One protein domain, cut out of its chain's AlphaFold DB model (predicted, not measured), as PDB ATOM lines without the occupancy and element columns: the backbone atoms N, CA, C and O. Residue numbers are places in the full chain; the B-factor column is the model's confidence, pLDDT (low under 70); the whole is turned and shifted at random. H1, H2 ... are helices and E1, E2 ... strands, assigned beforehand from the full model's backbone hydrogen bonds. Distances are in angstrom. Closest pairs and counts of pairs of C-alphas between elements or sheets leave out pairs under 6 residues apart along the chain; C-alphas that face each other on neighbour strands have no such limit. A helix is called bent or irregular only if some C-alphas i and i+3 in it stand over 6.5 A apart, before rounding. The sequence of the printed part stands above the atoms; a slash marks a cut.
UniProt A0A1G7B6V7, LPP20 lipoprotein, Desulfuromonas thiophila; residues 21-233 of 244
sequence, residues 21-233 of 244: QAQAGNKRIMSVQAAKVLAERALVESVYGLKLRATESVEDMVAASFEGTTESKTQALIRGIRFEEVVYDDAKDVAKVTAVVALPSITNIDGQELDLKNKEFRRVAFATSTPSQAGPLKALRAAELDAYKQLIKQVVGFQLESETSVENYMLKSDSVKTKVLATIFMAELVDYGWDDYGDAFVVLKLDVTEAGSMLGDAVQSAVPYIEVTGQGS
ATOM      1  N   GLN A  21       1.865 -49.868 -28.309       54.09
ATOM      2  CA  GLN A  21       0.476 -49.423 -28.322       54.09
ATOM      3  C   GLN A  21      -0.182 -49.451 -26.928       54.09
ATOM      4  O   GLN A  21      -0.954 -48.552 -26.600       54.09
ATOM      5  N   ALA A  22       0.158 -50.429 -26.078       55.25
ATOM      6  CA  ALA A  22      -0.337 -50.505 -24.701       55.25
ATOM      7  C   ALA A  22       0.287 -49.416 -23.808       55.25
ATOM      8  O   ALA A  22      -0.394 -48.826 -22.970       55.25
ATOM      9  N   GLN A  23       1.565 -49.094 -24.030       60.50
ATOM     10  CA  GLN A  23       2.263 -48.031 -23.304       60.50
ATOM     11  C   GLN A  23       1.771 -46.629 -23.713       60.50
ATOM     12  O   GLN A  23       1.580 -45.778 -22.844       60.50
ATOM     13  N   ALA A  24       1.508 -46.395 -25.005       62.56
ATOM     14  CA  ALA A  24       0.946 -45.136 -25.504       62.56
ATOM     15  C   ALA A  24      -0.490 -44.891 -25.004       62.56
ATOM     16  O   ALA A  24      -0.819 -43.782 -24.580       62.56
ATOM     17  N   GLY A  25      -1.326 -45.937 -24.971       71.25
ATOM     18  CA  GLY A  25      -2.676 -45.855 -24.406       71.25
ATOM     19  C   GLY A  25      -2.676 -45.465 -22.925       71.25
ATOM     20  O   GLY A  25      -3.489 -44.643 -22.505       71.25
ATOM     21  N   ASN A  26      -1.723 -45.990 -22.147       81.31
ATOM     22  CA  ASN A  26      -1.601 -45.663 -20.728       81.31
ATOM     23  C   ASN A  26      -1.211 -44.190 -20.500       81.31
ATOM     24  O   ASN A  26      -1.816 -43.522 -19.665       81.31
ATOM     25  N   LYS A  27      -0.268 -43.656 -21.291       85.00
ATOM     26  CA  LYS A  27       0.146 -42.242 -21.213       85.00
ATOM     27  C   LYS A  27      -1.010 -41.280 -21.460       85.00
ATOM     28  O   LYS A  27      -1.269 -40.410 -20.634       85.00
ATOM     29  N   ARG A  28      -1.765 -41.496 -22.542       89.62
ATOM     30  CA  ARG A  28      -2.930 -40.668 -22.876       89.62
ATOM     31  C   ARG A  28      -3.943 -40.623 -21.738       89.62
ATOM     32  O   ARG A  28      -4.410 -39.545 -21.379       89.62
ATOM     33  N   ILE A  29      -4.290 -41.781 -21.172       89.06
ATOM     34  CA  ILE A  29      -5.249 -41.856 -20.064       89.06
ATOM     35  C   ILE A  29      -4.716 -41.078 -18.857       89.06
ATOM     36  O   ILE A  29      -5.449 -40.266 -18.302       89.06
ATOM     37  N   MET A  30      -3.448 -41.272 -18.487       88.31
ATOM     38  CA  MET A  30      -2.834 -40.567 -17.359       88.31
ATOM     39  C   MET A  30      -2.821 -39.046 -17.558       88.31
ATOM     40  O   MET A  30      -3.310 -38.323 -16.692       88.31
ATOM     41  N   SER A  31      -2.334 -38.562 -18.704       89.88
ATOM     42  CA  SER A  31      -2.267 -37.129 -19.023       89.88
ATOM     43  C   SER A  31      -3.658 -36.490 -19.035       89.88
ATOM     44  O   SER A  31      -3.861 -35.435 -18.441       89.88
ATOM     45  N   VAL A  32      -4.655 -37.148 -19.636       91.62
ATOM     46  CA  VAL A  32      -6.031 -36.626 -19.680       91.62
ATOM     47  C   VAL A  32      -6.674 -36.582 -18.293       91.62
ATOM     48  O   VAL A  32      -7.349 -35.606 -17.975       91.62
ATOM     49  N   GLN A  33      -6.492 -37.610 -17.460       88.25
ATOM     50  CA  GLN A  33      -7.060 -37.610 -16.107       88.25
ATOM     51  C   GLN A  33      -6.396 -36.554 -15.221       88.25
ATOM     52  O   GLN A  33      -7.099 -35.818 -14.533       88.25
ATOM     53  N   ALA A  34      -5.072 -36.406 -15.309       86.56
ATOM     54  CA  ALA A  34      -4.360 -35.340 -14.611       86.56
ATOM     55  C   ALA A  34      -4.861 -33.951 -15.041       86.56
ATOM     56  O   ALA A  34      -5.157 -33.115 -14.191       86.56
ATOM     57  N   ALA A  35      -5.046 -33.718 -16.346       89.94
ATOM     58  CA  ALA A  35      -5.586 -32.455 -16.849       89.94
ATOM     59  C   ALA A  35      -7.018 -32.193 -16.354       89.94
ATOM     60  O   ALA A  35      -7.328 -31.068 -15.976       89.94
ATOM     61  N   LYS A  36      -7.886 -33.213 -16.289       89.88
ATOM     62  CA  LYS A  36      -9.242 -33.074 -15.723       89.88
ATOM     63  C   LYS A  36      -9.213 -32.628 -14.267       89.88
ATOM     64  O   LYS A  36      -9.886 -31.662 -13.923       89.88
ATOM     65  N   VAL A  37      -8.416 -33.299 -13.437       86.50
ATOM     66  CA  VAL A  37      -8.301 -32.965 -12.011       86.50
ATOM     67  C   VAL A  37      -7.754 -31.550 -11.822       86.50
ATOM     68  O   VAL A  37      -8.289 -30.784 -11.025       86.50
ATOM     69  N   LEU A  38      -6.722 -31.173 -12.583       85.31
ATOM     70  CA  LEU A  38      -6.148 -29.829 -12.518       85.31
ATOM     71  C   LEU A  38      -7.132 -28.754 -12.996       85.31
ATOM     72  O   LEU A  38      -7.229 -27.707 -12.359       85.31
ATOM     73  N   ALA A  39      -7.889 -29.007 -14.067       89.69
ATOM     74  CA  ALA A  39      -8.885 -28.065 -14.576       89.69
ATOM     75  C   ALA A  39     -10.029 -27.879 -13.572       89.69
ATOM     76  O   ALA A  39     -10.441 -26.752 -13.300       89.69
ATOM     77  N   GLU A  40     -10.509 -28.973 -12.974       88.19
ATOM     78  CA  GLU A  40     -11.517 -28.937 -11.915       88.19
ATOM     79  C   GLU A  40     -11.014 -28.156 -10.698       88.19
ATOM     80  O   GLU A  40     -11.700 -27.254 -10.221       88.19
ATOM     81  N   ARG A  41      -9.791 -28.439 -10.237       84.69
ATOM     82  CA  ARG A  41      -9.161 -27.713  -9.131       84.69
ATOM     83  C   ARG A  41      -9.053 -26.225  -9.434       84.69
ATOM     84  O   ARG A  41      -9.514 -25.427  -8.626       84.69
ATOM     85  N   ALA A  42      -8.510 -25.854 -10.591       84.88
ATOM     86  CA  ALA A  42      -8.376 -24.457 -10.993       84.88
ATOM     87  C   ALA A  42      -9.741 -23.755 -11.033       84.88
ATOM     88  O   ALA A  42      -9.870 -22.622 -10.566       84.88
ATOM     89  N   LEU A  43     -10.780 -24.422 -11.545       87.69
ATOM     90  CA  LEU A  43     -12.140 -23.886 -11.572       87.69
ATOM     91  C   LEU A  43     -12.693 -23.676 -10.160       87.69
ATOM     92  O   LEU A  43     -13.187 -22.591  -9.849       87.69
ATOM     93  N   VAL A  44     -12.574 -24.682  -9.292       83.88
ATOM     94  CA  VAL A  44     -13.038 -24.606  -7.903       83.88
ATOM     95  C   VAL A  44     -12.287 -23.530  -7.130       83.88
ATOM     96  O   VAL A  44     -12.922 -22.724  -6.454       83.88
ATOM     97  N   GLU A  45     -10.963 -23.470  -7.251       80.62
ATOM     98  CA  GLU A  45     -10.129 -22.444  -6.621       80.62
ATOM     99  C   GLU A  45     -10.457 -21.049  -7.143       80.62
ATOM    100  O   GLU A  45     -10.418 -20.098  -6.374       80.62
ATOM    101  N   SER A  46     -10.851 -20.904  -8.408       81.31
ATOM    102  CA  SER A  46     -11.264 -19.610  -8.965       81.31
ATOM    103  C   SER A  46     -12.599 -19.162  -8.406       81.31
ATOM    104  O   SER A  46     -12.724 -18.034  -7.941       81.31
ATOM    105  N   VAL A  47     -13.589 -20.057  -8.384       79.06
ATOM    106  CA  VAL A  47     -14.909 -19.767  -7.816       79.06
ATOM    107  C   VAL A  47     -14.813 -19.536  -6.308       79.06
ATOM    108  O   VAL A  47     -15.458 -18.631  -5.784       79.06
ATOM    109  N   TYR A  48     -13.992 -20.305  -5.593       74.25
ATOM    110  CA  TYR A  48     -13.677 -20.040  -4.189       74.25
ATOM    111  C   TYR A  48     -12.849 -18.764  -4.028       74.25
ATOM    112  O   TYR A  48     -13.040 -18.043  -3.061       74.25
ATOM    113  N   GLY A  49     -12.007 -18.434  -5.003       68.62
ATOM    114  CA  GLY A  49     -11.260 -17.186  -5.146       68.62
ATOM    115  C   GLY A  49     -12.166 -15.957  -5.161       68.62
ATOM    116  O   GLY A  49     -11.878 -14.938  -4.534       68.62
ATOM    117  N   LEU A  50     -13.322 -16.079  -5.821       61.97
ATOM    118  CA  LEU A  50     -14.391 -15.079  -5.762       61.97
ATOM    119  C   LEU A  50     -14.982 -14.950  -4.345       61.97
ATOM    120  O   LEU A  50     -15.509 -13.891  -3.998       61.97
ATOM    121  N   LYS A  51     -14.879 -16.008  -3.527       54.09
ATOM    122  CA  LYS A  51     -15.305 -16.047  -2.121       54.09
ATOM    123  C   LYS A  51     -14.210 -15.656  -1.124       54.09
ATOM    124  O   LYS A  51     -14.599 -15.212  -0.060       54.09
ATOM    125  N   LEU A  52     -12.911 -15.812  -1.419       48.28
ATOM    126  CA  LEU A  52     -11.735 -15.529  -0.567       48.28
ATOM    127  C   LEU A  52     -10.467 -15.380  -1.441       48.28
ATOM    128  O   LEU A  52     -10.268 -16.172  -2.348       48.28
ATOM    129  N   ARG A  53      -9.566 -14.419  -1.161       41.25
ATOM    130  CA  ARG A  53      -8.334 -14.194  -1.962       41.25
ATOM    131  C   ARG A  53      -7.515 -15.486  -2.149       41.25
ATOM    132  O   ARG A  53      -7.157 -16.114  -1.157       41.25
ATOM    133  N   ALA A  54      -7.147 -15.811  -3.391       33.12
ATOM    134  CA  ALA A  54      -6.336 -16.983  -3.723       33.12
ATOM    135  C   ALA A  54      -5.051 -16.598  -4.480       33.12
ATOM    136  O   ALA A  54      -5.097 -15.938  -5.517       33.12
ATOM    137  N   THR A  55      -3.906 -17.030  -3.949       33.78
ATOM    138  CA  THR A  55      -2.629 -17.173  -4.664       33.78
ATOM    139  C   THR A  55      -2.436 -18.641  -5.021       33.78
ATOM    140  O   THR A  55      -2.458 -19.485  -4.128       33.78
ATOM    141  N   GLU A  56      -2.213 -18.939  -6.296       41.56
ATOM    142  CA  GLU A  56      -1.805 -20.269  -6.764       41.56
ATOM    143  C   GLU A  56      -0.282 -20.464  -6.591       41.56
ATOM    144  O   GLU A  56       0.488 -19.516  -6.775       41.56
ATOM    145  N   SER A  57       0.169 -21.686  -6.276       37.78
ATOM    146  CA  SER A  57       1.583 -22.105  -6.335       37.78
ATOM    147  C   SER A  57       1.785 -23.239  -7.354       37.78
ATOM    148  O   SER A  57       0.891 -24.043  -7.602       37.78
ATOM    149  N   VAL A  58       2.962 -23.276  -7.988       41.69
ATOM    150  CA  VAL A  58       3.238 -23.966  -9.272       41.69
ATOM    151  C   VAL A  58       3.830 -25.384  -9.100       41.69
ATOM    152  O   VAL A  58       4.607 -25.840  -9.932       41.69
ATOM    153  N   GLU A  59       3.507 -26.123  -8.036       46.25
ATOM    154  CA  GLU A  59       4.201 -27.404  -7.764       46.25
ATOM    155  C   GLU A  59       3.512 -28.683  -8.299       46.25
ATOM    156  O   GLU A  59       4.201 -29.679  -8.506       46.25
ATOM    157  N   ASP A  60       2.228 -28.664  -8.686       47.62
ATOM    158  CA  ASP A  60       1.444 -29.913  -8.852       47.62
ATOM    159  C   ASP A  60       1.116 -30.360 -10.299       47.62
ATOM    160  O   ASP A  60       0.173 -31.118 -10.522       47.62
ATOM    161  N   MET A  61       1.859 -29.928 -11.324       52.78
ATOM    162  CA  MET A  61       1.475 -30.184 -12.734       52.78
ATOM    163  C   MET A  61       2.054 -31.461 -13.382       52.78
ATOM    164  O   MET A  61       1.870 -31.681 -14.580       52.78
ATOM    165  N   VAL A  62       2.746 -32.324 -12.630       51.09
ATOM    166  CA  VAL A  62       3.313 -33.584 -13.148       51.09
ATOM    167  C   VAL A  62       2.500 -34.770 -12.629       51.09
ATOM    168  O   VAL A  62       2.439 -35.009 -11.427       51.09
ATOM    169  N   ALA A  63       1.914 -35.574 -13.525       47.75
ATOM    170  CA  ALA A  63       1.053 -36.701 -13.133       47.75
ATOM    171  C   ALA A  63       1.769 -37.748 -12.249       47.75
ATOM    172  O   ALA A  63       1.130 -38.446 -11.468       47.75
ATOM    173  N   ALA A  64       3.099 -37.852 -12.354       46.50
ATOM    174  CA  ALA A  64       3.912 -38.770 -11.552       46.50
ATOM    175  C   ALA A  64       4.110 -38.329 -10.086       46.50
ATOM    176  O   ALA A  64       4.497 -39.161  -9.270       46.50
ATOM    177  N   SER A  65       3.854 -37.061  -9.746       42.31
ATOM    178  CA  SER A  65       3.901 -36.536  -8.369       42.31
ATOM    179  C   SER A  65       2.510 -36.353  -7.752       42.31
ATOM    180  O   SER A  65       2.377 -35.765  -6.683       42.31
ATOM    181  N   PHE A  66       1.463 -36.844  -8.420       42.16
ATOM    182  CA  PHE A  66       0.082 -36.706  -7.980       42.16
ATOM    183  C   PHE A  66      -0.270 -37.739  -6.894       42.16
ATOM    184  O   PHE A  66      -0.623 -38.881  -7.191       42.16
ATOM    185  N   GLU A  67      -0.202 -37.341  -5.622       45.72
ATOM    186  CA  GLU A  67      -0.816 -38.089  -4.518       45.72
ATOM    187  C   GLU A  67      -2.278 -37.636  -4.344       45.72
ATOM    188  O   GLU A  67      -2.563 -36.591  -3.760       45.72
ATOM    189  N   GLY A  68      -3.225 -38.435  -4.850       44.47
ATOM    190  CA  GLY A  68      -4.676 -38.161  -4.885       44.47
ATOM    191  C   GLY A  68      -5.402 -38.096  -3.528       44.47
ATOM    192  O   GLY A  68      -6.580 -38.423  -3.433       44.47
ATOM    193  N   THR A  69      -4.728 -37.705  -2.446       39.88
ATOM    194  CA  THR A  69      -5.310 -37.623  -1.093       39.88
ATOM    195  C   THR A  69      -5.872 -36.238  -0.750       39.88
ATOM    196  O   THR A  69      -6.635 -36.105   0.208       39.88
ATOM    197  N   THR A  70      -5.576 -35.212  -1.560       41.06
ATOM    198  CA  THR A  70      -6.023 -33.817  -1.343       41.06
ATOM    199  C   THR A  70      -7.333 -33.496  -2.091       41.06
ATOM    200  O   THR A  70      -7.810 -32.365  -2.094       41.06
ATOM    201  N   GLU A  71      -7.967 -34.496  -2.710       47.72
ATOM    202  CA  GLU A  71      -9.167 -34.329  -3.542       47.72
ATOM    203  C   GLU A  71     -10.461 -34.056  -2.743       47.72
ATOM    204  O   GLU A  71     -11.388 -33.425  -3.257       47.72
ATOM    205  N   SER A  72     -10.553 -34.475  -1.469       46.75
ATOM    206  CA  SER A  72     -11.864 -34.559  -0.793       46.75
ATOM    207  C   SER A  72     -12.457 -33.224  -0.321       46.75
ATOM    208  O   SER A  72     -13.663 -33.144  -0.082       46.75
ATOM    209  N   LYS A  73     -11.654 -32.155  -0.210       43.19
ATOM    210  CA  LYS A  73     -12.150 -30.815   0.172       43.19
ATOM    211  C   LYS A  73     -12.510 -29.942  -1.034       43.19
ATOM    212  O   LYS A  73     -13.386 -29.090  -0.909       43.19
ATOM    213  N   THR A  74     -11.895 -30.188  -2.190       42.69
ATOM    214  CA  THR A  74     -12.113 -29.432  -3.437       42.69
ATOM    215  C   THR A  74     -13.394 -29.881  -4.154       42.69
ATOM    216  O   THR A  74     -14.153 -29.047  -4.639       42.69
ATOM    217  N   GLN A  75     -13.727 -31.176  -4.120       43.75
ATOM    218  CA  GLN A  75     -14.920 -31.735  -4.784       43.75
ATOM    219  C   GLN A  75     -16.262 -31.380  -4.107       43.75
ATOM    220  O   GLN A  75     -17.333 -31.578  -4.681       43.75
ATOM    221  N   ALA A  76     -16.251 -30.867  -2.871       49.16
ATOM    222  CA  ALA A  76     -17.455 -30.827  -2.036       49.16
ATOM    223  C   ALA A  76     -18.416 -29.647  -2.294       49.16
ATOM    224  O   ALA A  76     -19.498 -29.623  -1.704       49.16
ATOM    225  N   LEU A  77     -18.066 -28.653  -3.121       54.94
ATOM    226  CA  LEU A  77     -18.752 -27.348  -3.068       54.94
ATOM    227  C   LEU A  77     -19.360 -26.842  -4.380       54.94
ATOM    228  O   LEU A  77     -20.208 -25.952  -4.322       54.94
ATOM    229  N   ILE A  78     -19.003 -27.397  -5.540       67.56
ATOM    230  CA  ILE A  78     -19.522 -26.927  -6.832       67.56
ATOM    231  C   ILE A  78     -20.097 -28.105  -7.615       67.56
ATOM    232  O   ILE A  78     -19.373 -28.935  -8.156       67.56
ATOM    233  N   ARG A  79     -21.429 -28.187  -7.662       73.12
ATOM    234  CA  ARG A  79     -22.143 -29.189  -8.465       73.12
ATOM    235  C   ARG A  79     -22.275 -28.696  -9.905       73.12
ATOM    236  O   ARG A  79     -22.506 -27.514 -10.122       73.12
ATOM    237  N   GLY A  80     -22.196 -29.614 -10.871       84.19
ATOM    238  CA  GLY A  80     -22.450 -29.313 -12.286       84.19
ATOM    239  C   GLY A  80     -21.216 -28.949 -13.116       84.19
ATOM    240  O   GLY A  80     -21.380 -28.467 -14.233       84.19
ATOM    241  N   ILE A  81     -20.003 -29.193 -12.605       90.25
ATOM    242  CA  ILE A  81     -18.784 -29.083 -13.415       90.25
ATOM    243  C   ILE A  81     -18.844 -30.113 -14.548       90.25
ATOM    244  O   ILE A  81     -19.136 -31.291 -14.330       90.25
ATOM    245  N   ARG A  82     -18.558 -29.657 -15.765       94.12
ATOM    246  CA  ARG A  82     -18.472 -30.469 -16.979       94.12
ATOM    247  C   ARG A  82     -17.137 -30.215 -17.672       94.12
ATOM    248  O   ARG A  82     -16.597 -29.117 -17.586       94.12
ATOM    249  N   PHE A  83     -16.611 -31.229 -18.353       94.31
ATOM    250  CA  PHE A  83     -15.360 -31.113 -19.100       94.31
ATOM    251  C   PHE A  83     -15.650 -30.924 -20.588       94.31
ATOM    252  O   PHE A  83     -16.334 -31.745 -21.201       94.31
ATOM    253  N   GLU A  84     -15.104 -29.857 -21.155       94.94
ATOM    254  CA  GLU A  84     -15.092 -29.543 -22.579       94.94
ATOM    255  C   GLU A  84     -13.665 -29.645 -23.136       94.94
ATOM    256  O   GLU A  84     -12.689 -29.725 -22.386       94.94
ATOM    257  N   GLU A  85     -13.554 -29.659 -24.468       91.31
ATOM    258  CA  GLU A  85     -12.279 -29.557 -25.195       91.31
ATOM    259  C   GLU A  85     -11.172 -30.499 -24.704       91.31
ATOM    260  O   GLU A  85     -10.010 -30.115 -24.570       91.31
ATOM    261  N   VAL A  86     -11.533 -31.755 -24.433       94.19
ATOM    262  CA  VAL A  86     -10.578 -32.788 -24.022       94.19
ATOM    263  C   VAL A  86      -9.724 -33.180 -25.229       94.19
ATOM    264  O   VAL A  86     -10.090 -34.060 -26.012       94.19
ATOM    265  N   VAL A  87      -8.584 -32.512 -25.378       93.81
ATOM    266  CA  VAL A  87      -7.644 -32.682 -26.490       93.81
ATOM    267  C   VAL A  87      -6.362 -33.318 -25.968       93.81
ATOM    268  O   VAL A  87      -5.908 -33.017 -24.868       93.81
ATOM    269  N   TYR A  88      -5.774 -34.218 -26.750       91.81
ATOM    270  CA  TYR A  88      -4.491 -34.840 -26.439       91.81
ATOM    271  C   TYR A  88      -3.583 -34.773 -27.664       91.81
ATOM    272  O   TYR A  88      -3.990 -35.185 -28.748       91.81
ATOM    273  N   ASP A  89      -2.376 -34.253 -27.471       91.00
ATOM    274  CA  ASP A  89      -1.299 -34.254 -28.455       91.00
ATOM    275  C   ASP A  89      -0.438 -35.508 -28.246       91.00
ATOM    276  O   ASP A  89       0.330 -35.598 -27.285       91.00
ATOM    277  N   ASP A  90      -0.573 -36.483 -29.150       87.69
ATOM    278  CA  ASP A  90       0.179 -37.740 -29.105       87.69
ATOM    279  C   ASP A  90       1.694 -37.545 -29.288       87.69
ATOM    280  O   ASP A  90       2.478 -38.322 -28.739       87.69
ATOM    281  N   ALA A  91       2.120 -36.526 -30.041       87.06
ATOM    282  CA  ALA A  91       3.533 -36.287 -30.326       87.06
ATOM    283  C   ALA A  91       4.249 -35.672 -29.119       87.06
ATOM    284  O   ALA A  91       5.399 -36.015 -28.835       87.06
ATOM    285  N   LYS A  92       3.562 -34.778 -28.401       85.50
ATOM    286  CA  LYS A  92       4.116 -34.085 -27.231       85.50
ATOM    287  C   LYS A  92       3.762 -34.746 -25.900       85.50
ATOM    288  O   LYS A  92       4.401 -34.419 -24.909       85.50
ATOM    289  N   ASP A  93       2.803 -35.676 -25.861       90.06
ATOM    290  CA  ASP A  93       2.197 -36.200 -24.625       90.06
ATOM    291  C   ASP A  93       1.677 -35.065 -23.734       90.06
ATOM    292  O   ASP A  93       2.030 -34.948 -22.561       90.06
ATOM    293  N   VAL A  94       0.858 -34.188 -24.313       90.44
ATOM    294  CA  VAL A  94       0.218 -33.080 -23.593       90.44
ATOM    295  C   VAL A  94      -1.288 -33.180 -23.775       90.44
ATOM    296  O   VAL A  94      -1.793 -33.192 -24.895       90.44
ATOM    297  N   ALA A  95      -2.020 -33.243 -22.667       93.62
ATOM    298  CA  ALA A  95      -3.469 -33.119 -22.648       93.62
ATOM    299  C   ALA A  95      -3.873 -31.676 -22.327       93.62
ATOM    300  O   ALA A  95      -3.296 -31.080 -21.419       93.62
ATOM    301  N   LYS A  96      -4.891 -31.157 -23.021       94.69
ATOM    302  CA  LYS A  96      -5.653 -29.951 -22.674       94.69
ATOM    303  C   LYS A  96      -7.052 -30.378 -22.240       94.69
ATOM    304  O   LYS A  96      -7.681 -31.199 -22.909       94.69
ATOM    305  N   VAL A  97      -7.544 -29.815 -21.144       95.19
ATOM    306  CA  VAL A  97      -8.936 -29.974 -20.708       95.19
ATOM    307  C   VAL A  97      -9.468 -28.636 -20.222       95.19
ATOM    308  O   VAL A  97      -8.788 -27.949 -19.462       95.19
ATOM    309  N   THR A  98     -10.704 -28.314 -20.598       95.44
ATOM    310  CA  THR A  98     -11.428 -27.145 -20.095       95.44
ATOM    311  C   THR A  98     -12.521 -27.609 -19.134       95.44
ATOM    312  O   THR A  98     -13.429 -28.340 -19.522       95.44
ATOM    313  N   ALA A  99     -12.449 -27.212 -17.865       93.69
ATOM    314  CA  ALA A  99     -13.533 -27.392 -16.907       93.69
ATOM    315  C   ALA A  99     -14.484 -26.193 -16.985       93.69
ATOM    316  O   ALA A  99     -14.041 -25.044 -16.984       93.69
ATOM    317  N   VAL A 100     -15.786 -26.472 -17.036       94.62
ATOM    318  CA  VAL A 100     -16.842 -25.469 -17.185       94.62
ATOM    319  C   VAL A 100     -17.903 -25.662 -16.114       94.62
ATOM    320  O   VAL A 100     -18.304 -26.792 -15.831       94.62
ATOM    321  N   VAL A 101     -18.394 -24.569 -15.536       92.44
ATOM    322  CA  VAL A 101     -19.567 -24.582 -14.654       92.44
ATOM    323  C   VAL A 101     -20.417 -23.339 -14.865       92.44
ATOM    324  O   VAL A 101     -19.887 -22.242 -14.998       92.44
ATOM    325  N   ALA A 102     -21.737 -23.505 -14.856       91.62
ATOM    326  CA  ALA A 102     -22.674 -22.393 -14.777       91.62
ATOM    327  C   ALA A 102     -23.149 -22.237 -13.331       91.62
ATOM    328  O   ALA A 102     -23.587 -23.210 -12.711       91.62
ATOM    329  N   LEU A 103     -23.055 -21.024 -12.790       85.50
ATOM    330  CA  LEU A 103     -23.456 -20.731 -11.415       85.50
ATOM    331  C   LEU A 103     -24.528 -19.639 -11.394       85.50
ATOM    332  O   LEU A 103     -24.347 -18.620 -12.059       85.50
ATOM    333  N   PRO A 104     -25.618 -19.806 -10.623       86.81
ATOM    334  CA  PRO A 104     -26.631 -18.766 -10.496       86.81
ATOM    335  C   PRO A 104     -26.100 -17.580  -9.692       86.81
ATOM    336  O   PRO A 104     -26.198 -16.445 -10.135       86.81
ATOM    337  N   SER A 105     -25.489 -17.839  -8.538       84.50
ATOM    338  CA  SER A 105     -24.964 -16.815  -7.643       84.50
ATOM    339  C   SER A 105     -23.815 -17.354  -6.790       84.50
ATOM    340  O   SER A 105     -23.595 -18.566  -6.685       84.50
ATOM    341  N   ILE A 106     -23.073 -16.441  -6.167       81.06
ATOM    342  CA  ILE A 106     -22.091 -16.735  -5.119       81.06
ATOM    343  C   ILE A 106     -22.250 -15.763  -3.959       81.06
ATOM    344  O   ILE A 106     -22.666 -14.628  -4.137       81.06
ATOM    345  N   THR A 107     -21.839 -16.179  -2.769       74.25
ATOM    346  CA  THR A 107     -21.684 -15.278  -1.623       74.25
ATOM    347  C   THR A 107     -20.225 -14.841  -1.523       74.25
ATOM    348  O   THR A 107     -19.346 -15.704  -1.489       74.25
ATOM    349  N   ASN A 108     -19.962 -13.533  -1.498       71.62
ATOM    350  CA  ASN A 108     -18.610 -12.981  -1.363       71.62
ATOM    351  C   ASN A 108     -18.124 -12.964   0.107       71.62
ATOM    352  O   ASN A 108     -18.857 -13.363   1.015       71.62
ATOM    353  N   ILE A 109     -16.893 -12.482   0.345       67.00
ATOM    354  CA  ILE A 109     -16.305 -12.361   1.698       67.00
ATOM    355  C   ILE A 109     -17.156 -11.535   2.669       67.00
ATOM    356  O   ILE A 109     -17.153 -11.806   3.867       67.00
ATOM    357  N   ASP A 110     -17.891 -10.552   2.154       68.88
ATOM    358  CA  ASP A 110     -18.697  -9.624   2.945       68.88
ATOM    359  C   ASP A 110     -20.103 -10.177   3.228       68.88
ATOM    360  O   ASP A 110     -20.955  -9.478   3.777       68.88
ATOM    361  N   GLY A 111     -20.377 -11.424   2.829       71.81
ATOM    362  CA  GLY A 111     -21.685 -12.059   2.969       71.81
ATOM    363  C   GLY A 111     -22.723 -11.578   1.952       71.81
ATOM    364  O   GLY A 111     -23.885 -11.968   2.047       71.81
ATOM    365  N   GLN A 112     -22.331 -10.754   0.976       76.94
ATOM    366  CA  GLN A 112     -23.221 -10.289  -0.083       76.94
ATOM    367  C   GLN A 112     -23.376 -11.368  -1.148       76.94
ATOM    368  O   GLN A 112     -22.395 -11.954  -1.617       76.94
ATOM    369  N   GLU A 113     -24.617 -11.609  -1.554       83.12
ATOM    370  CA  GLU A 113     -24.912 -12.462  -2.695       83.12
ATOM    371  C   GLU A 113     -24.684 -11.685  -3.996       83.12
ATOM    372  O   GLU A 113     -25.274 -10.629  -4.230       83.12
ATOM    373  N   LEU A 114     -23.802 -12.213  -4.837       83.12
ATOM    374  CA  LEU A 114     -23.544 -11.740  -6.183       83.12
ATOM    375  C   LEU A 114     -24.232 -12.677  -7.174       83.12
ATOM    376  O   LEU A 114     -23.882 -13.854  -7.269       83.12
ATOM    377  N   ASP A 115     -25.177 -12.130  -7.932       88.69
ATOM    378  CA  ASP A 115     -25.785 -12.801  -9.077       88.69
ATOM    379  C   ASP A 115     -24.749 -12.964 -10.199       88.69
ATOM    380  O   ASP A 115     -24.194 -11.984 -10.703       88.69
ATOM    381  N   LEU A 116     -24.488 -14.215 -10.572       87.81
ATOM    382  CA  LEU A 116     -23.589 -14.604 -11.659       87.81
ATOM    383  C   LEU A 116     -24.353 -14.876 -12.958       87.81
ATOM    384  O   LEU A 116     -23.756 -15.276 -13.958       87.81
ATOM    385  N   LYS A 117     -25.670 -14.641 -12.972       90.25
ATOM    386  CA  LYS A 117     -26.532 -14.660 -14.159       90.25
ATOM    387  C   LYS A 117     -26.502 -15.988 -14.918       90.25
ATOM    388  O   LYS A 117     -26.718 -16.003 -16.130       90.25
ATOM    389  N   ASN A 118     -26.219 -17.094 -14.222       90.44
ATOM    390  CA  ASN A 118     -25.982 -18.416 -14.817       90.44
ATOM    391  C   ASN A 118     -24.934 -18.400 -15.944       90.44
ATOM    392  O   ASN A 118     -25.013 -19.205 -16.873       90.44
ATOM    393  N   LYS A 119     -23.964 -17.480 -15.881       90.62
ATOM    394  CA  LYS A 119     -22.854 -17.439 -16.832       90.62
ATOM    395  C   LYS A 119     -21.916 -18.614 -16.621       90.62
ATOM    396  O   LYS A 119     -21.811 -19.159 -15.521       90.62
ATOM    397  N   GLU A 120     -21.271 -19.011 -17.710       92.50
ATOM    398  CA  GLU A 120     -20.316 -20.105 -17.702       92.50
ATOM    399  C   GLU A 120     -18.934 -19.601 -17.302       92.50
ATOM    400  O   GLU A 120     -18.376 -18.690 -17.906       92.50
ATOM    401  N   PHE A 121     -18.378 -20.241 -16.284       91.12
ATOM    402  CA  PHE A 121     -17.022 -20.030 -15.815       91.12
ATOM    403  C   PHE A 121     -16.160 -21.162 -16.336       91.12
ATOM    404  O   PHE A 121     -16.551 -22.331 -16.245       91.12
ATOM    405  N   ARG A 122     -14.999 -20.812 -16.882       92.62
ATOM    406  CA  ARG A 122     -14.131 -21.729 -17.613       92.62
ATOM    407  C   ARG A 122     -12.729 -21.682 -17.022       92.62
ATOM    408  O   ARG A 122     -12.199 -20.607 -16.749       92.62
ATOM    409  N   ARG A 123     -12.108 -22.847 -16.842       91.12
ATOM    410  CA  ARG A 123     -10.675 -22.955 -16.544       91.12
ATOM    411  C   ARG A 123     -10.044 -24.068 -17.349       91.12
ATOM    412  O   ARG A 123     -10.587 -25.167 -17.429       91.12
ATOM    413  N   VAL A 124      -8.886 -23.768 -17.922       91.69
ATOM    414  CA  VAL A 124      -8.098 -24.736 -18.676       91.69
ATOM    415  C   VAL A 124      -7.016 -25.302 -17.776       91.69
ATOM    416  O   VAL A 124      -6.451 -24.597 -16.943       91.69
ATOM    417  N   ALA A 125      -6.717 -26.581 -17.954       91.00
ATOM    418  CA  ALA A 125      -5.473 -27.143 -17.479       91.00
ATOM    419  C   ALA A 125      -4.804 -27.981 -18.557       91.00
ATOM    420  O   ALA A 125      -5.449 -28.644 -19.378       91.00
ATOM    421  N   PHE A 126      -3.480 -27.959 -18.489       91.75
ATOM    422  CA  PHE A 126      -2.606 -28.783 -19.294       91.75
ATOM    423  C   PHE A 126      -1.898 -29.791 -18.393       91.75
ATOM    424  O   PHE A 126      -1.487 -29.448 -17.283       91.75
ATOM    425  N   ALA A 127      -1.727 -31.022 -18.866       90.56
ATOM    426  CA  ALA A 127      -0.976 -32.034 -18.133       90.56
ATOM    427  C   ALA A 127      -0.231 -32.988 -19.063       90.56
ATOM    428  O   ALA A 127      -0.623 -33.212 -20.207       90.56
ATOM    429  N   THR A 128       0.835 -33.581 -18.534       90.88
ATOM    430  CA  THR A 128       1.679 -34.552 -19.230       90.88
ATOM    431  C   THR A 128       2.072 -35.687 -18.292       90.88
ATOM    432  O   THR A 128       2.275 -35.483 -17.090       90.88
ATOM    433  N   SER A 129       2.203 -36.892 -18.844       87.00
ATOM    434  CA  SER A 129       2.766 -38.051 -18.152       87.00
ATOM    435  C   SER A 129       4.282 -38.170 -18.357       87.00
ATOM    436  O   SER A 129       4.936 -38.974 -17.691       87.00
ATOM    437  N   THR A 130       4.859 -37.369 -19.259       86.81
ATOM    438  CA  THR A 130       6.271 -37.427 -19.637       86.81
ATOM    439  C   THR A 130       7.079 -36.361 -18.881       86.81
ATOM    440  O   THR A 130       6.900 -35.170 -19.127       86.81
ATOM    441  N   PRO A 131       8.038 -36.742 -18.011       83.81
ATOM    442  CA  PRO A 131       8.782 -35.784 -17.184       83.81
ATOM    443  C   PRO A 131       9.539 -34.695 -17.959       83.81
ATOM    444  O   PRO A 131       9.648 -33.569 -17.483       83.81
ATOM    445  N   SER A 132      10.040 -34.991 -19.165       84.62
ATOM    446  CA  SER A 132      10.759 -34.002 -19.984       84.62
ATOM    447  C   SER A 132       9.870 -32.863 -20.495       84.62
ATOM    448  O   SER A 132      10.389 -31.823 -20.881       84.62
ATOM    449  N   GLN A 133       8.544 -33.029 -20.468       86.25
ATOM    450  CA  GLN A 133       7.578 -31.996 -20.857       86.25
ATOM    451  C   GLN A 133       7.251 -31.022 -19.717       86.25
ATOM    452  O   GLN A 133       6.512 -30.061 -19.921       86.25
ATOM    453  N   ALA A 134       7.826 -31.208 -18.523       83.56
ATOM    454  CA  ALA A 134       7.579 -30.328 -17.384       83.56
ATOM    455  C   ALA A 134       8.011 -28.869 -17.639       83.56
ATOM    456  O   ALA A 134       7.323 -27.950 -17.206       83.56
ATOM    457  N   GLY A 135       9.125 -28.639 -18.345       84.56
ATOM    458  CA  GLY A 135       9.583 -27.290 -18.716       84.56
ATOM    459  C   GLY A 135       8.614 -26.577 -19.672       84.56
ATOM    460  O   GLY A 135       8.085 -25.526 -19.311       84.56
ATOM    461  N   PRO A 136       8.300 -27.169 -20.840       87.44
ATOM    462  CA  PRO A 136       7.288 -26.647 -21.760       87.44
ATOM    463  C   PRO A 136       5.920 -26.396 -21.109       87.44
ATOM    464  O   PRO A 136       5.255 -25.410 -21.423       87.44
ATOM    465  N   LEU A 137       5.507 -27.253 -20.171       89.00
ATOM    466  CA  LEU A 137       4.253 -27.088 -19.438       89.00
ATOM    467  C   LEU A 137       4.286 -25.887 -18.477       89.00
ATOM    468  O   LEU A 137       3.302 -25.156 -18.367       89.00
ATOM    469  N   LYS A 138       5.426 -25.642 -17.816       87.44
ATOM    470  CA  LYS A 138       5.635 -24.438 -16.993       87.44
ATOM    471  C   LYS A 138       5.592 -23.165 -17.833       87.44
ATOM    472  O   LYS A 138       4.990 -22.189 -17.394       87.44
ATOM    473  N   ALA A 139       6.172 -23.194 -19.033       90.06
ATOM    474  CA  ALA A 139       6.095 -22.084 -19.979       90.06
ATOM    475  C   ALA A 139       4.633 -21.771 -20.337       90.06
ATOM    476  O   ALA A 139       4.205 -20.627 -20.197       90.06
ATOM    477  N   LEU A 140       3.833 -22.789 -20.690       91.12
ATOM    478  CA  LEU A 140       2.397 -22.609 -20.957       91.12
ATOM    479  C   LEU A 140       1.660 -22.015 -19.760       91.12
ATOM    480  O   LEU A 140       0.834 -21.122 -19.926       91.12
ATOM    481  N   ARG A 141       1.969 -22.478 -18.545       88.06
ATOM    482  CA  ARG A 141       1.340 -21.933 -17.343       88.06
ATOM    483  C   ARG A 141       1.709 -20.468 -17.119       88.06
ATOM    484  O   ARG A 141       0.851 -19.669 -16.754       88.06
ATOM    485  N   ALA A 142       2.969 -20.105 -17.344       88.38
ATOM    486  CA  ALA A 142       3.406 -18.717 -17.274       88.38
ATOM    487  C   ALA A 142       2.694 -17.852 -18.327       88.38
ATOM    488  O   ALA A 142       2.220 -16.768 -17.987       88.38
ATOM    489  N   ALA A 143       2.544 -18.364 -19.552       93.06
ATOM    490  CA  ALA A 143       1.819 -17.703 -20.632       93.06
ATOM    491  C   ALA A 143       0.338 -17.501 -20.294       93.06
ATOM    492  O   ALA A 143      -0.190 -16.411 -20.478       93.06
ATOM    493  N   GLU A 144      -0.325 -18.507 -19.728       91.50
ATOM    494  CA  GLU A 144      -1.714 -18.400 -19.273       91.50
ATOM    495  C   GLU A 144      -1.875 -17.328 -18.183       91.50
ATOM    496  O   GLU A 144      -2.760 -16.474 -18.264       91.50
ATOM    497  N   LEU A 145      -0.994 -17.318 -17.176       89.56
ATOM    498  CA  LEU A 145      -1.005 -16.301 -16.120       89.56
ATOM    499  C   LEU A 145      -0.745 -14.896 -16.671       89.56
ATOM    500  O   LEU A 145      -1.350 -13.931 -16.202       89.56
ATOM    501  N   ASP A 146       0.150 -14.763 -17.648       91.69
ATOM    502  CA  ASP A 146       0.386 -13.495 -18.330       91.69
ATOM    503  C   ASP A 146      -0.828 -13.055 -19.161       91.69
ATOM    504  O   ASP A 146      -1.239 -11.898 -19.072       91.69
ATOM    505  N   ALA A 147      -1.493 -13.977 -19.863       93.81
ATOM    506  CA  ALA A 147      -2.714 -13.693 -20.615       93.81
ATOM    507  C   ALA A 147      -3.818 -13.175 -19.684       93.81
ATOM    508  O   ALA A 147      -4.428 -12.142 -19.961       93.81
ATOM    509  N   TYR A 148      -4.023 -13.811 -18.526       91.25
ATOM    510  CA  TYR A 148      -4.967 -13.312 -17.523       91.25
ATOM    511  C   TYR A 148      -4.591 -11.920 -17.005       91.25
ATOM    512  O   TYR A 148      -5.471 -11.069 -16.865       91.25
ATOM    513  N   LYS A 149      -3.301 -11.634 -16.767       88.88
ATOM    514  CA  LYS A 149      -2.845 -10.280 -16.389       88.88
ATOM    515  C   LYS A 149      -3.164  -9.256 -17.474       88.88
ATOM    516  O   LYS A 149      -3.585  -8.146 -17.151       88.88
ATOM    517  N   GLN A 150      -2.950  -9.599 -18.740       92.38
ATOM    518  CA  GLN A 150      -3.284  -8.719 -19.858       92.38
ATOM    519  C   GLN A 150      -4.794  -8.500 -19.962       92.38
ATOM    520  O   GLN A 150      -5.227  -7.358 -20.104       92.38
ATOM    521  N   LEU A 151      -5.597  -9.553 -19.797       92.62
ATOM    522  CA  LEU A 151      -7.053  -9.455 -19.824       92.62
ATOM    523  C   LEU A 151      -7.582  -8.566 -18.695       92.62
ATOM    524  O   LEU A 151      -8.412  -7.695 -18.943       92.62
ATOM    525  N   ILE A 152      -7.052  -8.719 -17.476       89.56
ATOM    526  CA  ILE A 152      -7.373  -7.847 -16.336       89.56
ATOM    527  C   ILE A 152      -7.142  -6.381 -16.703       89.56
ATOM    528  O   ILE A 152      -8.012  -5.553 -16.451       89.56
ATOM    529  N   LYS A 153      -5.996  -6.046 -17.313       87.38
ATOM    530  CA  LYS A 153      -5.691  -4.662 -17.714       87.38
ATOM    531  C   LYS A 153      -6.729  -4.112 -18.695       87.38
ATOM    532  O   LYS A 153      -7.136  -2.967 -18.542       87.38
ATOM    533  N   GLN A 154      -7.171  -4.925 -19.658       90.50
ATOM    534  CA  GLN A 154      -8.206  -4.524 -20.616       90.50
ATOM    535  C   GLN A 154      -9.555  -4.295 -19.924       90.50
ATOM    536  O   GLN A 154     -10.160  -3.242 -20.098       90.50
ATOM    537  N   VAL A 155      -9.993  -5.232 -19.076       88.69
ATOM    538  CA  VAL A 155     -11.274  -5.130 -18.352       88.69
ATOM    539  C   VAL A 155     -11.286  -3.942 -17.385       88.69
ATOM    540  O   VAL A 155     -12.281  -3.233 -17.292       88.69
ATOM    541  N   VAL A 156     -10.182  -3.686 -16.679       84.25
ATOM    542  CA  VAL A 156     -10.041  -2.530 -15.772       84.25
ATOM    543  C   VAL A 156     -10.068  -1.201 -16.537       84.25
ATOM    544  O   VAL A 156     -10.590  -0.211 -16.022       84.25
ATOM    545  N   GLY A 157      -9.544  -1.189 -17.764       84.38
ATOM    546  CA  GLY A 157      -9.560  -0.033 -18.658       84.38
ATOM    547  C   GLY A 157     -10.917   0.258 -19.305       84.38
ATOM    548  O   GLY A 157     -11.043   1.268 -19.995       84.38
ATOM    549  N   PHE A 158     -11.932  -0.586 -19.103       84.00
ATOM    550  CA  PHE A 158     -13.257  -0.345 -19.658       84.00
ATOM    551  C   PHE A 158     -13.894   0.932 -19.116       84.00
ATOM    552  O   PHE A 158     -13.970   1.160 -17.903       84.00
ATOM    553  N   GLN A 159     -14.419   1.723 -20.051       80.38
ATOM    554  CA  GLN A 159     -15.305   2.831 -19.758       80.38
ATOM    555  C   GLN A 159     -16.749   2.326 -19.743       80.38
ATOM    556  O   GLN A 159     -17.207   1.681 -20.691       80.38
ATOM    557  N   LEU A 160     -17.455   2.619 -18.656       79.62
ATOM    558  CA  LEU A 160     -18.863   2.278 -18.489       79.62
ATOM    559  C   LEU A 160     -19.742   3.429 -19.005       79.62
ATOM    560  O   LEU A 160     -19.296   4.579 -19.070       79.62
ATOM    561  N   GLU A 161     -20.986   3.146 -19.398       74.31
ATOM    562  CA  GLU A 161     -21.930   4.181 -19.865       74.31
ATOM    563  C   GLU A 161     -22.258   5.222 -18.784       74.31
ATOM    564  O   GLU A 161     -22.492   6.386 -19.101       74.31
ATOM    565  N   SER A 162     -22.159   4.856 -17.505       69.50
ATOM    566  CA  SER A 162     -22.323   5.747 -16.343       69.50
ATOM    567  C   SER A 162     -21.190   6.779 -16.120       69.50
ATOM    568  O   SER A 162     -20.971   7.235 -14.997       69.50
ATOM    569  N   GLU A 163     -20.441   7.148 -17.166       64.81
ATOM    570  CA  GLU A 163     -19.282   8.069 -17.156       64.81
ATOM    571  C   GLU A 163     -18.118   7.669 -16.216       64.81
ATOM    572  O   GLU A 163     -17.154   8.418 -16.046       64.81
ATOM    573  N   THR A 164     -18.140   6.460 -15.648       73.88
ATOM    574  CA  THR A 164     -17.113   5.951 -14.722       73.88
ATOM    575  C   THR A 164     -16.304   4.816 -15.367       73.88
ATOM    576  O   THR A 164     -16.834   4.045 -16.160       73.88
ATOM    577  N   SER A 165     -15.017   4.682 -15.030       80.56
ATOM    578  CA  SER A 165     -14.197   3.532 -15.449       80.56
ATOM    579  C   SER A 165     -14.298   2.370 -14.456       80.56
ATOM    580  O   SER A 165     -14.532   2.578 -13.259       80.56
ATOM    581  N   VAL A 166     -14.060   1.139 -14.921       79.06
ATOM    582  CA  VAL A 166     -14.022  -0.046 -14.044       79.06
ATOM    583  C   VAL A 166     -12.995   0.124 -12.922       79.06
ATOM    584  O   VAL A 166     -13.298  -0.186 -11.771       79.06
ATOM    585  N   GLU A 167     -11.823   0.693 -13.213       77.38
ATOM    586  CA  GLU A 167     -10.798   1.023 -12.214       77.38
ATOM    587  C   GLU A 167     -11.340   1.883 -11.061       77.38
ATOM    588  O   GLU A 167     -11.235   1.515  -9.885       77.38
ATOM    589  N   ASN A 168     -11.982   3.007 -11.394       74.06
ATOM    590  CA  ASN A 168     -12.549   3.931 -10.412       74.06
ATOM    591  C   ASN A 168     -13.634   3.265  -9.560       74.06
ATOM    592  O   ASN A 168     -13.815   3.610  -8.387       74.06
ATOM    593  N   TYR A 169     -14.354   2.309 -10.145       72.81
ATOM    594  CA  TYR A 169     -15.422   1.584  -9.477       72.81
ATOM    595  C   TYR A 169     -14.884   0.471  -8.563       72.81
ATOM    596  O   TYR A 169     -15.356   0.315  -7.433       72.81
ATOM    597  N   MET A 170     -13.817  -0.219  -8.977       75.88
ATOM    598  CA  MET A 170     -13.112  -1.214  -8.162       75.88
ATOM    599  C   MET A 170     -12.483  -0.612  -6.903       75.88
ATOM    600  O   MET A 170     -12.484  -1.263  -5.861       75.88
ATOM    601  N   LEU A 171     -11.960   0.616  -6.954       75.44
ATOM    602  CA  LEU A 171     -11.383   1.271  -5.769       75.44
ATOM    603  C   LEU A 171     -12.413   1.512  -4.654       75.44
ATOM    604  O   LEU A 171     -12.041   1.587  -3.485       75.44
ATOM    605  N   LYS A 172     -13.697   1.622  -5.010       75.25
ATOM    606  CA  LYS A 172     -14.779   2.009  -4.097       75.25
ATOM    607  C   LYS A 172     -15.654   0.840  -3.642       75.25
ATOM    608  O   LYS A 172     -16.414   1.012  -2.695       75.25
ATOM    609  N   SER A 173     -15.589  -0.315  -4.307       77.38
ATOM    610  CA  SER A 173     -16.499  -1.435  -4.047       77.38
ATOM    611  C   SER A 173     -15.830  -2.796  -4.240       77.38
ATOM    612  O   SER A 173     -15.395  -3.148  -5.338       77.38
ATOM    613  N   ASP A 174     -15.808  -3.604  -3.178       73.12
ATOM    614  CA  ASP A 174     -15.315  -4.984  -3.234       73.12
ATOM    615  C   ASP A 174     -16.235  -5.896  -4.062       73.12
ATOM    616  O   ASP A 174     -15.748  -6.767  -4.781       73.12
ATOM    617  N   SER A 175     -17.544  -5.617  -4.092       78.12
ATOM    618  CA  SER A 175     -18.497  -6.290  -4.991       78.12
ATOM    619  C   SER A 175     -18.101  -6.131  -6.467       78.12
ATOM    620  O   SER A 175     -18.171  -7.081  -7.247       78.12
ATOM    621  N   VAL A 176     -17.597  -4.953  -6.849       80.38
ATOM    622  CA  VAL A 176     -17.122  -4.692  -8.217       80.38
ATOM    623  C   VAL A 176     -15.845  -5.468  -8.508       80.38
ATOM    624  O   VAL A 176     -15.721  -6.035  -9.591       80.38
ATOM    625  N   LYS A 177     -14.922  -5.578  -7.546       81.56
ATOM    626  CA  LYS A 177     -13.734  -6.430  -7.707       81.56
ATOM    627  C   LYS A 177     -14.132  -7.884  -7.955       81.56
ATOM    628  O   LYS A 177     -13.587  -8.505  -8.864       81.56
ATOM    629  N   THR A 178     -15.104  -8.408  -7.206       81.00
ATOM    630  CA  THR A 178     -15.625  -9.764  -7.428       81.00
ATOM    631  C   THR A 178     -16.251  -9.905  -8.817       81.00
ATOM    632  O   THR A 178     -15.967 -10.885  -9.497       81.00
ATOM    633  N   LYS A 179     -17.034  -8.922  -9.285       86.06
ATOM    634  CA  LYS A 179     -17.595  -8.917 -10.650       86.06
ATOM    635  C   LYS A 179     -16.529  -8.893 -11.738       86.06
ATOM    636  O   LYS A 179     -16.675  -9.585 -12.739       86.06
ATOM    637  N   VAL A 180     -15.455  -8.129 -11.551       87.31
ATOM    638  CA  VAL A 180     -14.331  -8.082 -12.496       87.31
ATOM    639  C   VAL A 180     -13.635  -9.438 -12.559       87.31
ATOM    640  O   VAL A 180     -13.445  -9.969 -13.648       87.31
ATOM    641  N   LEU A 181     -13.332 -10.049 -11.409       86.19
ATOM    642  CA  LEU A 181     -12.762 -11.400 -11.363       86.19
ATOM    643  C   LEU A 181     -13.687 -12.434 -12.019       86.19
ATOM    644  O   LEU A 181     -13.233 -13.221 -12.843       86.19
ATOM    645  N   ALA A 182     -14.988 -12.386 -11.712       88.19
ATOM    646  CA  ALA A 182     -15.988 -13.240 -12.343       88.19
ATOM    647  C   ALA A 182     -15.994 -13.049 -13.867       88.19
ATOM    648  O   ALA A 182     -15.998 -14.026 -14.605       88.19
ATOM    649  N   THR A 183     -15.903 -11.802 -14.330       91.38
ATOM    650  CA  THR A 183     -15.852 -11.456 -15.754       91.38
ATOM    651  C   THR A 183     -14.648 -12.090 -16.452       91.38
ATOM    652  O   THR A 183     -14.792 -12.696 -17.508       91.38
ATOM    653  N   ILE A 184     -13.462 -12.006 -15.846       91.62
ATOM    654  CA  ILE A 184     -12.221 -12.576 -16.396       91.62
ATOM    655  C   ILE A 184     -12.306 -14.103 -16.515       91.62
ATOM    656  O   ILE A 184     -11.788 -14.679 -17.467       91.62
ATOM    657  N   PHE A 185     -12.977 -14.767 -15.574       90.50
ATOM    658  CA  PHE A 185     -13.145 -16.223 -15.576       90.50
ATOM    659  C   PHE A 185     -14.178 -16.739 -16.592       90.50
ATOM    660  O   PHE A 185     -14.326 -17.954 -16.729       90.50
ATOM    661  N   MET A 186     -14.864 -15.852 -17.320       93.25
ATOM    662  CA  MET A 186     -15.676 -16.222 -18.488       93.25
ATOM    663  C   MET A 186     -14.832 -16.333 -19.768       93.25
ATOM    664  O   MET A 186     -15.341 -16.773 -20.794       93.25
ATOM    665  N   ALA A 187     -13.555 -15.933 -19.730       95.00
ATOM    666  CA  ALA A 187     -12.697 -15.957 -20.904       95.00
ATOM    667  C   ALA A 187     -12.444 -17.379 -21.423       95.00
ATOM    668  O   ALA A 187     -12.219 -18.321 -20.661       95.00
ATOM    669  N   GLU A 188     -12.434 -17.505 -22.742       95.50
ATOM    670  CA  GLU A 188     -12.176 -18.734 -23.476       95.50
ATOM    671  C   GLU A 188     -10.715 -18.780 -23.933       95.50
ATOM    672  O   GLU A 188     -10.181 -17.786 -24.428       95.50
ATOM    673  N   LEU A 189     -10.063 -19.934 -23.793       94.94
ATOM    674  CA  LEU A 189      -8.763 -20.168 -24.415       94.94
ATOM    675  C   LEU A 189      -8.984 -20.573 -25.868       94.94
ATOM    676  O   LEU A 189      -9.443 -21.680 -26.139       94.94
ATOM    677  N   VAL A 190      -8.632 -19.681 -26.789       95.75
ATOM    678  CA  VAL A 190      -8.882 -19.868 -28.226       95.75
ATOM    679  C   VAL A 190      -7.655 -20.349 -28.990       95.75
ATOM    680  O   VAL A 190      -7.801 -20.950 -30.050       95.75
ATOM    681  N   ASP A 191      -6.457 -20.128 -28.447       95.06
ATOM    682  CA  ASP A 191      -5.216 -20.628 -29.033       95.06
ATOM    683  C   ASP A 191      -4.130 -20.818 -27.966       95.06
ATOM    684  O   ASP A 191      -4.139 -20.171 -26.915       95.06
ATOM    685  N   TYR A 192      -3.201 -21.731 -28.228       94.88
ATOM    686  CA  TYR A 192      -2.017 -21.948 -27.410       94.88
ATOM    687  C   TYR A 192      -0.936 -22.668 -28.210       94.88
ATOM    688  O   TYR A 192      -1.214 -23.464 -29.108       94.88
ATOM    689  N   GLY A 193       0.314 -22.472 -27.816       92.56
ATOM    690  CA  GLY A 193       1.404 -23.194 -28.442       92.56
ATOM    691  C   GLY A 193       2.756 -22.851 -27.863       92.56
ATOM    692  O   GLY A 193       2.865 -22.260 -26.791       92.56
ATOM    693  N   TRP A 194       3.776 -23.257 -28.608       91.75
ATOM    694  CA  TRP A 194       5.167 -22.930 -28.354       91.75
ATOM    695  C   TRP A 194       5.784 -22.437 -29.649       91.75
ATOM    696  O   TRP A 194       5.449 -22.956 -30.719       91.75
ATOM    697  N   ASP A 195       6.667 -21.461 -29.539       88.94
ATOM    698  CA  ASP A 195       7.491 -21.009 -30.644       88.94
ATOM    699  C   ASP A 195       8.724 -21.909 -30.843       88.94
ATOM    700  O   ASP A 195       8.943 -22.897 -30.129       88.94
ATOM    701  N   ASP A 196       9.540 -21.562 -31.837       85.38
ATOM    702  CA  ASP A 196      10.758 -22.298 -32.188       85.38
ATOM    703  C   ASP A 196      11.826 -22.275 -31.077       85.38
ATOM    704  O   ASP A 196      12.740 -23.104 -31.075       85.38
ATOM    705  N   TYR A 197      11.715 -21.347 -30.121       82.69
ATOM    706  CA  TYR A 197      12.614 -21.207 -28.974       82.69
ATOM    707  C   TYR A 197      12.115 -21.974 -27.742       82.69
ATOM    708  O   TYR A 197      12.834 -22.088 -26.748       82.69
ATOM    709  N   GLY A 198      10.917 -22.564 -27.822       84.19
ATOM    710  CA  GLY A 198      10.273 -23.281 -26.728       84.19
ATOM    711  C   GLY A 198       9.551 -22.366 -25.742       84.19
ATOM    712  O   GLY A 198       9.084 -22.854 -24.708       84.19
ATOM    713  N   ASP A 199       9.437 -21.072 -26.041       89.75
ATOM    714  CA  ASP A 199       8.601 -20.154 -25.283       89.75
ATOM    715  C   ASP A 199       7.142 -20.374 -25.680       89.75
ATOM    716  O   ASP A 199       6.809 -20.654 -26.831       89.75
ATOM    717  N   ALA A 200       6.260 -20.327 -24.694       93.88
ATOM    718  CA  ALA A 200       4.858 -20.628 -24.867       93.88
ATOM    719  C   ALA A 200       4.024 -19.358 -25.013       93.88
ATOM    720  O   ALA A 200       4.297 -18.340 -24.374       93.88
ATOM    721  N   PHE A 201       2.936 -19.470 -25.767       95.44
ATOM    722  CA  PHE A 201       1.906 -18.445 -25.849       95.44
ATOM    723  C   PHE A 201       0.527 -19.033 -25.546       95.44
ATOM    724  O   PHE A 201       0.263 -20.210 -25.802       95.44
ATOM    725  N   VAL A 202      -0.357 -18.195 -25.008       95.44
ATOM    726  CA  VAL A 202      -1.773 -18.508 -24.772       95.44
ATOM    727  C   VAL A 202      -2.610 -17.312 -25.197       95.44
ATOM    728  O   VAL A 202      -2.321 -16.184 -24.796       95.44
ATOM    729  N   VAL A 203      -3.659 -17.556 -25.978       97.38
ATOM    730  CA  VAL A 203      -4.617 -16.532 -26.398       97.38
ATOM    731  C   VAL A 203      -5.929 -16.737 -25.656       97.38
ATOM    732  O   VAL A 203      -6.568 -17.786 -25.772       97.38
ATOM    733  N   LEU A 204      -6.329 -15.717 -24.899       97.00
ATOM    734  CA  LEU A 204      -7.622 -15.661 -24.229       97.00
ATOM    735  C   LEU A 204      -8.548 -14.702 -24.962       97.00
ATOM    736  O   LEU A 204      -8.133 -13.611 -25.357       97.00
ATOM    737  N   LYS A 205      -9.813 -15.093 -25.069       97.12
ATOM    738  CA  LYS A 205     -10.890 -14.314 -25.665       97.12
ATOM    739  C   LYS A 205     -11.992 -14.059 -24.649       97.12
ATOM    740  O   LYS A 205     -12.411 -14.974 -23.952       97.12
ATOM    741  N   LEU A 206     -12.493 -12.831 -24.588       95.75
ATOM    742  CA  LEU A 206     -13.615 -12.450 -23.731       95.75
ATOM    743  C   LEU A 206     -14.667 -11.697 -24.544       95.75
ATOM    744  O   LEU A 206     -14.345 -10.709 -25.205       95.75
ATOM    745  N   ASP A 207     -15.921 -12.136 -24.467       95.00
ATOM    746  CA  ASP A 207     -17.050 -11.428 -25.070       95.00
ATOM    747  C   ASP A 207     -17.394 -10.171 -24.254       95.00
ATOM    748  O   ASP A 207     -17.616 -10.222 -23.039       95.00
ATOM    749  N   VAL A 208     -17.431  -9.017 -24.924       92.25
ATOM    750  CA  VAL A 208     -17.645  -7.722 -24.263       92.25
ATOM    751  C   VAL A 208     -19.091  -7.559 -23.790       92.25
ATOM    752  O   VAL A 208     -19.338  -6.936 -22.756       92.25
ATOM    753  N   THR A 209     -20.054  -8.143 -24.502       90.75
ATOM    754  CA  THR A 209     -21.469  -8.110 -24.111       90.75
ATOM    755  C   THR A 209     -21.681  -8.918 -22.837       90.75
ATOM    756  O   THR A 209     -22.374  -8.478 -21.914       90.75
ATOM    757  N   GLU A 210     -21.057 -10.093 -22.750       91.19
ATOM    758  CA  GLU A 210     -21.094 -10.907 -21.537       91.19
ATOM    759  C   GLU A 210     -20.393 -10.215 -20.370       91.19
ATOM    760  O   GLU A 210     -20.942 -10.185 -19.264       91.19
ATOM    761  N   ALA A 211     -19.238  -9.595 -20.627       90.56
ATOM    762  CA  ALA A 211     -18.520  -8.795 -19.645       90.56
ATOM    763  C   ALA A 211     -19.373  -7.637 -19.106       90.56
ATOM    764  O   ALA A 211     -19.521  -7.505 -17.892       90.56
ATOM    765  N   GLY A 212     -20.005  -6.845 -19.976       89.50
ATOM    766  CA  GLY A 212     -20.890  -5.753 -19.556       89.50
ATOM    767  C   GLY A 212     -22.091  -6.246 -18.753       89.50
ATOM    768  O   GLY A 212     -22.404  -5.715 -17.685       89.50
ATOM    769  N   SER A 213     -22.702  -7.356 -19.178       90.38
ATOM    770  CA  SER A 213     -23.755  -7.995 -18.388       90.38
ATOM    771  C   SER A 213     -23.260  -8.355 -16.984       90.38
ATOM    772  O   SER A 213     -23.955  -8.070 -16.010       90.38
ATOM    773  N   MET A 214     -22.060  -8.916 -16.837       90.50
ATOM    774  CA  MET A 214     -21.517  -9.283 -15.525       90.50
ATOM    775  C   MET A 214     -21.160  -8.072 -14.651       90.50
ATOM    776  O   MET A 214     -21.445  -8.053 -13.450       90.50
ATOM    777  N   LEU A 215     -20.609  -7.020 -15.252       87.94
ATOM    778  CA  LEU A 215     -20.301  -5.764 -14.563       87.94
ATOM    779  C   LEU A 215     -21.581  -5.022 -14.129       87.94
ATOM    780  O   LEU A 215     -21.606  -4.385 -13.070       87.94
ATOM    781  N   GLY A 216     -22.680  -5.216 -14.860       84.81
ATOM    782  CA  GLY A 216     -23.980  -4.598 -14.600       84.81
ATOM    783  C   GLY A 216     -24.153  -3.239 -15.276       84.81
ATOM    784  O   GLY A 216     -25.060  -2.505 -14.901       84.81
ATOM    785  N   ASP A 217     -23.295  -2.924 -16.243       81.62
ATOM    786  CA  ASP A 217     -23.348  -1.723 -17.070       81.62
ATOM    787  C   ASP A 217     -22.840  -2.084 -18.472       81.62
ATOM    788  O   ASP A 217     -22.018  -2.995 -18.627       81.62
ATOM    789  N   ALA A 218     -23.337  -1.409 -19.501       81.00
ATOM    790  CA  ALA A 218     -22.831  -1.621 -20.846       81.00
ATOM    791  C   ALA A 218     -21.382  -1.121 -20.933       81.00
ATOM    792  O   ALA A 218     -21.012  -0.064 -20.411       81.00
ATOM    793  N   VAL A 219     -20.538  -1.928 -21.574       82.62
ATOM    794  CA  VAL A 219     -19.137  -1.587 -21.810       82.62
ATOM    795  C   VAL A 219     -19.041  -0.881 -23.150       82.62
ATOM    796  O   VAL A 219     -19.446  -1.425 -24.178       82.62
ATOM    797  N   GLN A 220     -18.450   0.312 -23.151       82.94
ATOM    798  CA  GLN A 220     -18.191   1.047 -24.381       82.94
ATOM    799  C   GLN A 220     -16.999   0.417 -25.111       82.94
ATOM    800  O   GLN A 220     -15.842   0.671 -24.778       82.94
ATOM    801  N   SER A 221     -17.279  -0.419 -26.109       80.81
ATOM    802  CA  SER A 221     -16.265  -1.049 -26.960       80.81
ATOM    803  C   SER A 221     -16.666  -0.984 -28.428       80.81
ATOM    804  O   SER A 221     -17.823  -1.198 -28.783       80.81
ATOM    805  N   ALA A 222     -15.685  -0.730 -29.294       81.12
ATOM    806  CA  ALA A 222     -15.860  -0.783 -30.745       81.12
ATOM    807  C   ALA A 222     -15.835  -2.220 -31.301       81.12
ATOM    808  O   ALA A 222     -16.216  -2.442 -32.448       81.12
ATOM    809  N   VAL A 223     -15.363  -3.186 -30.505       87.25
ATOM    810  CA  VAL A 223     -15.215  -4.594 -30.895       87.25
ATOM    811  C   VAL A 223     -16.066  -5.507 -30.003       87.25
ATOM    812  O   VAL A 223     -16.198  -5.231 -28.808       87.25
ATOM    813  N   PRO A 224     -16.636  -6.599 -30.554       90.06
ATOM    814  CA  PRO A 224     -17.517  -7.498 -29.804       90.06
ATOM    815  C   PRO A 224     -16.767  -8.407 -28.818       90.06
ATOM    816  O   PRO A 224     -17.370  -8.937 -27.888       90.06
ATOM    817  N   TYR A 225     -15.457  -8.574 -28.996       93.94
ATOM    818  CA  TYR A 225     -14.601  -9.377 -28.129       93.94
ATOM    819  C   TYR A 225     -13.262  -8.682 -27.880       93.94
ATOM    820  O   TYR A 225     -12.775  -7.931 -28.725       93.94
ATOM    821  N   ILE A 226     -12.654  -8.973 -26.731       93.94
ATOM    822  CA  ILE A 226     -11.231  -8.738 -26.484       93.94
ATOM    823  C   ILE A 226     -10.495 -10.047 -26.720       93.94
ATOM    824  O   ILE A 226     -10.917 -11.082 -26.212       93.94
ATOM    825  N   GLU A 227      -9.360  -9.975 -27.403       96.25
ATOM    826  CA  GLU A 227      -8.374 -11.050 -27.449       96.25
ATOM    827  C   GLU A 227      -7.048 -10.533 -26.882       96.25
ATOM    828  O   GLU A 227      -6.606  -9.429 -27.209       96.25
ATOM    829  N   VAL A 228      -6.433 -11.309 -25.991       96.31
ATOM    830  CA  VAL A 228      -5.112 -11.014 -25.421       96.31
ATOM    831  C   VAL A 228      -4.204 -12.223 -25.553       96.31
ATOM    832  O   VAL A 228      -4.659 -13.359 -25.433       96.31
ATOM    833  N   THR A 229      -2.913 -11.977 -25.751       97.38
ATOM    834  CA  THR A 229      -1.911 -13.034 -25.909       97.38
ATOM    835  C   THR A 229      -0.890 -12.947 -24.792       97.38
ATOM    836  O   THR A 229      -0.065 -12.036 -24.779       97.38
ATOM    837  N   GLY A 230      -0.915 -13.909 -23.879       95.00
ATOM    838  CA  GLY A 230       0.112 -14.065 -22.859       95.00
ATOM    839  C   GLY A 230       1.328 -14.821 -23.369       95.00
ATOM    840  O   GLY A 230       1.213 -15.654 -24.268       95.00
ATOM    841  N   GLN A 231       2.481 -14.530 -22.773       94.12
ATOM    842  CA  GLN A 231       3.767 -15.141 -23.111       94.12
ATOM    843  C   GLN A 231       4.417 -15.749 -21.868       94.12
ATOM    844  O   GLN A 231       4.322 -15.199 -20.768       94.12
ATOM    845  N   GLY A 232       5.086 -16.885 -22.029       90.12
ATOM    846  CA  GLY A 232       5.747 -17.581 -20.934       90.12
ATOM    847  C   GLY A 232       7.010 -18.270 -21.406       90.12
ATOM    848  O   GLY A 232       6.965 -19.063 -22.337       90.12
ATOM    849  N   SER A 233       8.137 -17.993 -20.752       86.31
ATOM    850  CA  SER A 233       9.401 -18.608 -21.151       86.31
ATOM    851  C   SER A 233       9.603 -19.987 -20.528       86.31
ATOM    852  O   SER A 233       9.197 -20.244 -19.390       86.31
TER     853      SER A 233
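AT A GLANCE: This is residues 21 to 233 of the 244 residues of the protein "LPP20 lipoprotein" of Desulfuromonas thiophila (UniProt A0A1G7B6V7). Two units stand side by side, each a three-stranded sheet with one long helix over one face: H1 on E1, E2 and E5, and H2 on E6, E7 and E8. The shorter helices H3, H4 and H5 and the small hairpin E3 and E4 gather towards one end. The printed part has 213 residues, with five named helices and eight named strands in the order H1 E1 E2 E3 E4 E5 H2 H3 H4 E6 E7 H5 E8; its class is mixed, helices and strands. The sheets E1 E2 E5, E6 E7 E8 and E3 E4 are antiparallel. The whole is compact, with a radius of gyration of the C-alphas of 17.9 A and spans of 60 by 40 by 24 A.

IN THESE COORDINATES: Find C-alpha 21 at (0.476, -49.423, -28.322); from there H1, residues 21 to 51, runs 45.3 A. Next come E1, residues 82 to 89, E2, 94 to 102, 26.8 A long, E3, 105 to 107, E4, 113 to 115, and E5, 120 to 127. H2, residues 131 to 156, begins at (8.782, -35.784, -17.184) and runs 38.2 A; it is irregular, but only just, with C-alphas 132 and 135 6.9 A apart. Then read H3, 166 to 170, H4, 174 to 184, E6, 188 to 194, E7, 200 to 207, H5, 208 to 215, and E8, 225 to 232, which ends at (5.747, -17.581, -20.934).

HOW THE PARTS SIT: Look first at two layers, a helix on one face of a sheet: H1 has a height of 6.7 A over the sheet E1 E2 E5, with Ala 39 and Ala 125 its closest C-alphas to E5, 4.6 A. In the hairpin E1 and E2, N 84 and O 98 are 2.8 A apart, within hydrogen-bond range; between E2 and E5, N 99 and O 123 are 2.8 A. E2 runs on into E3 at 89 degrees; in the hairpin E3 and E4, N 106 and O 114 are 2.9 A. H2 makes two layers with E6 E7 E8, at a height of 6.2 A; the closest C-alphas of H2 and E8 are those of Ala 147 and Gly 230, 3.6 A. In the hairpin E6 and E7, N 203 and O 191 are 2.8 A apart, within hydrogen-bond range; between the neighbour strands E7 and E8, N 204 and O 228 are within hydrogen-bond range at 2.9 A. H1 and H2 are apart. H4 is the hub: it touches H5 at a shallow tilt of 25 degrees, opposite ways, closest at C-alphas 183 and 211, 5.4 A, and H2 at a steep tilt of 53 degrees, closest at C-alphas 152 and 184, 6.8 A. H4 and H3 touch only at the corner, only just, with 3 pairs of C-alphas within 8 A. In H3, H4 and H5 every O i to N i+4 pair is within hydrogen-bond range; H1 has 26 of 27 and H2 20 of 22.

THE WHOLE: The C-alphas of Ala 22 and Glu 163, the two farthest apart, are 62.0 A apart. The printed part has no cut. The link from H1 to E1 is long, 30 residues. Mean pLDDT of the printed part is 80.9; 38 residues are under 70, among them 49 to 78.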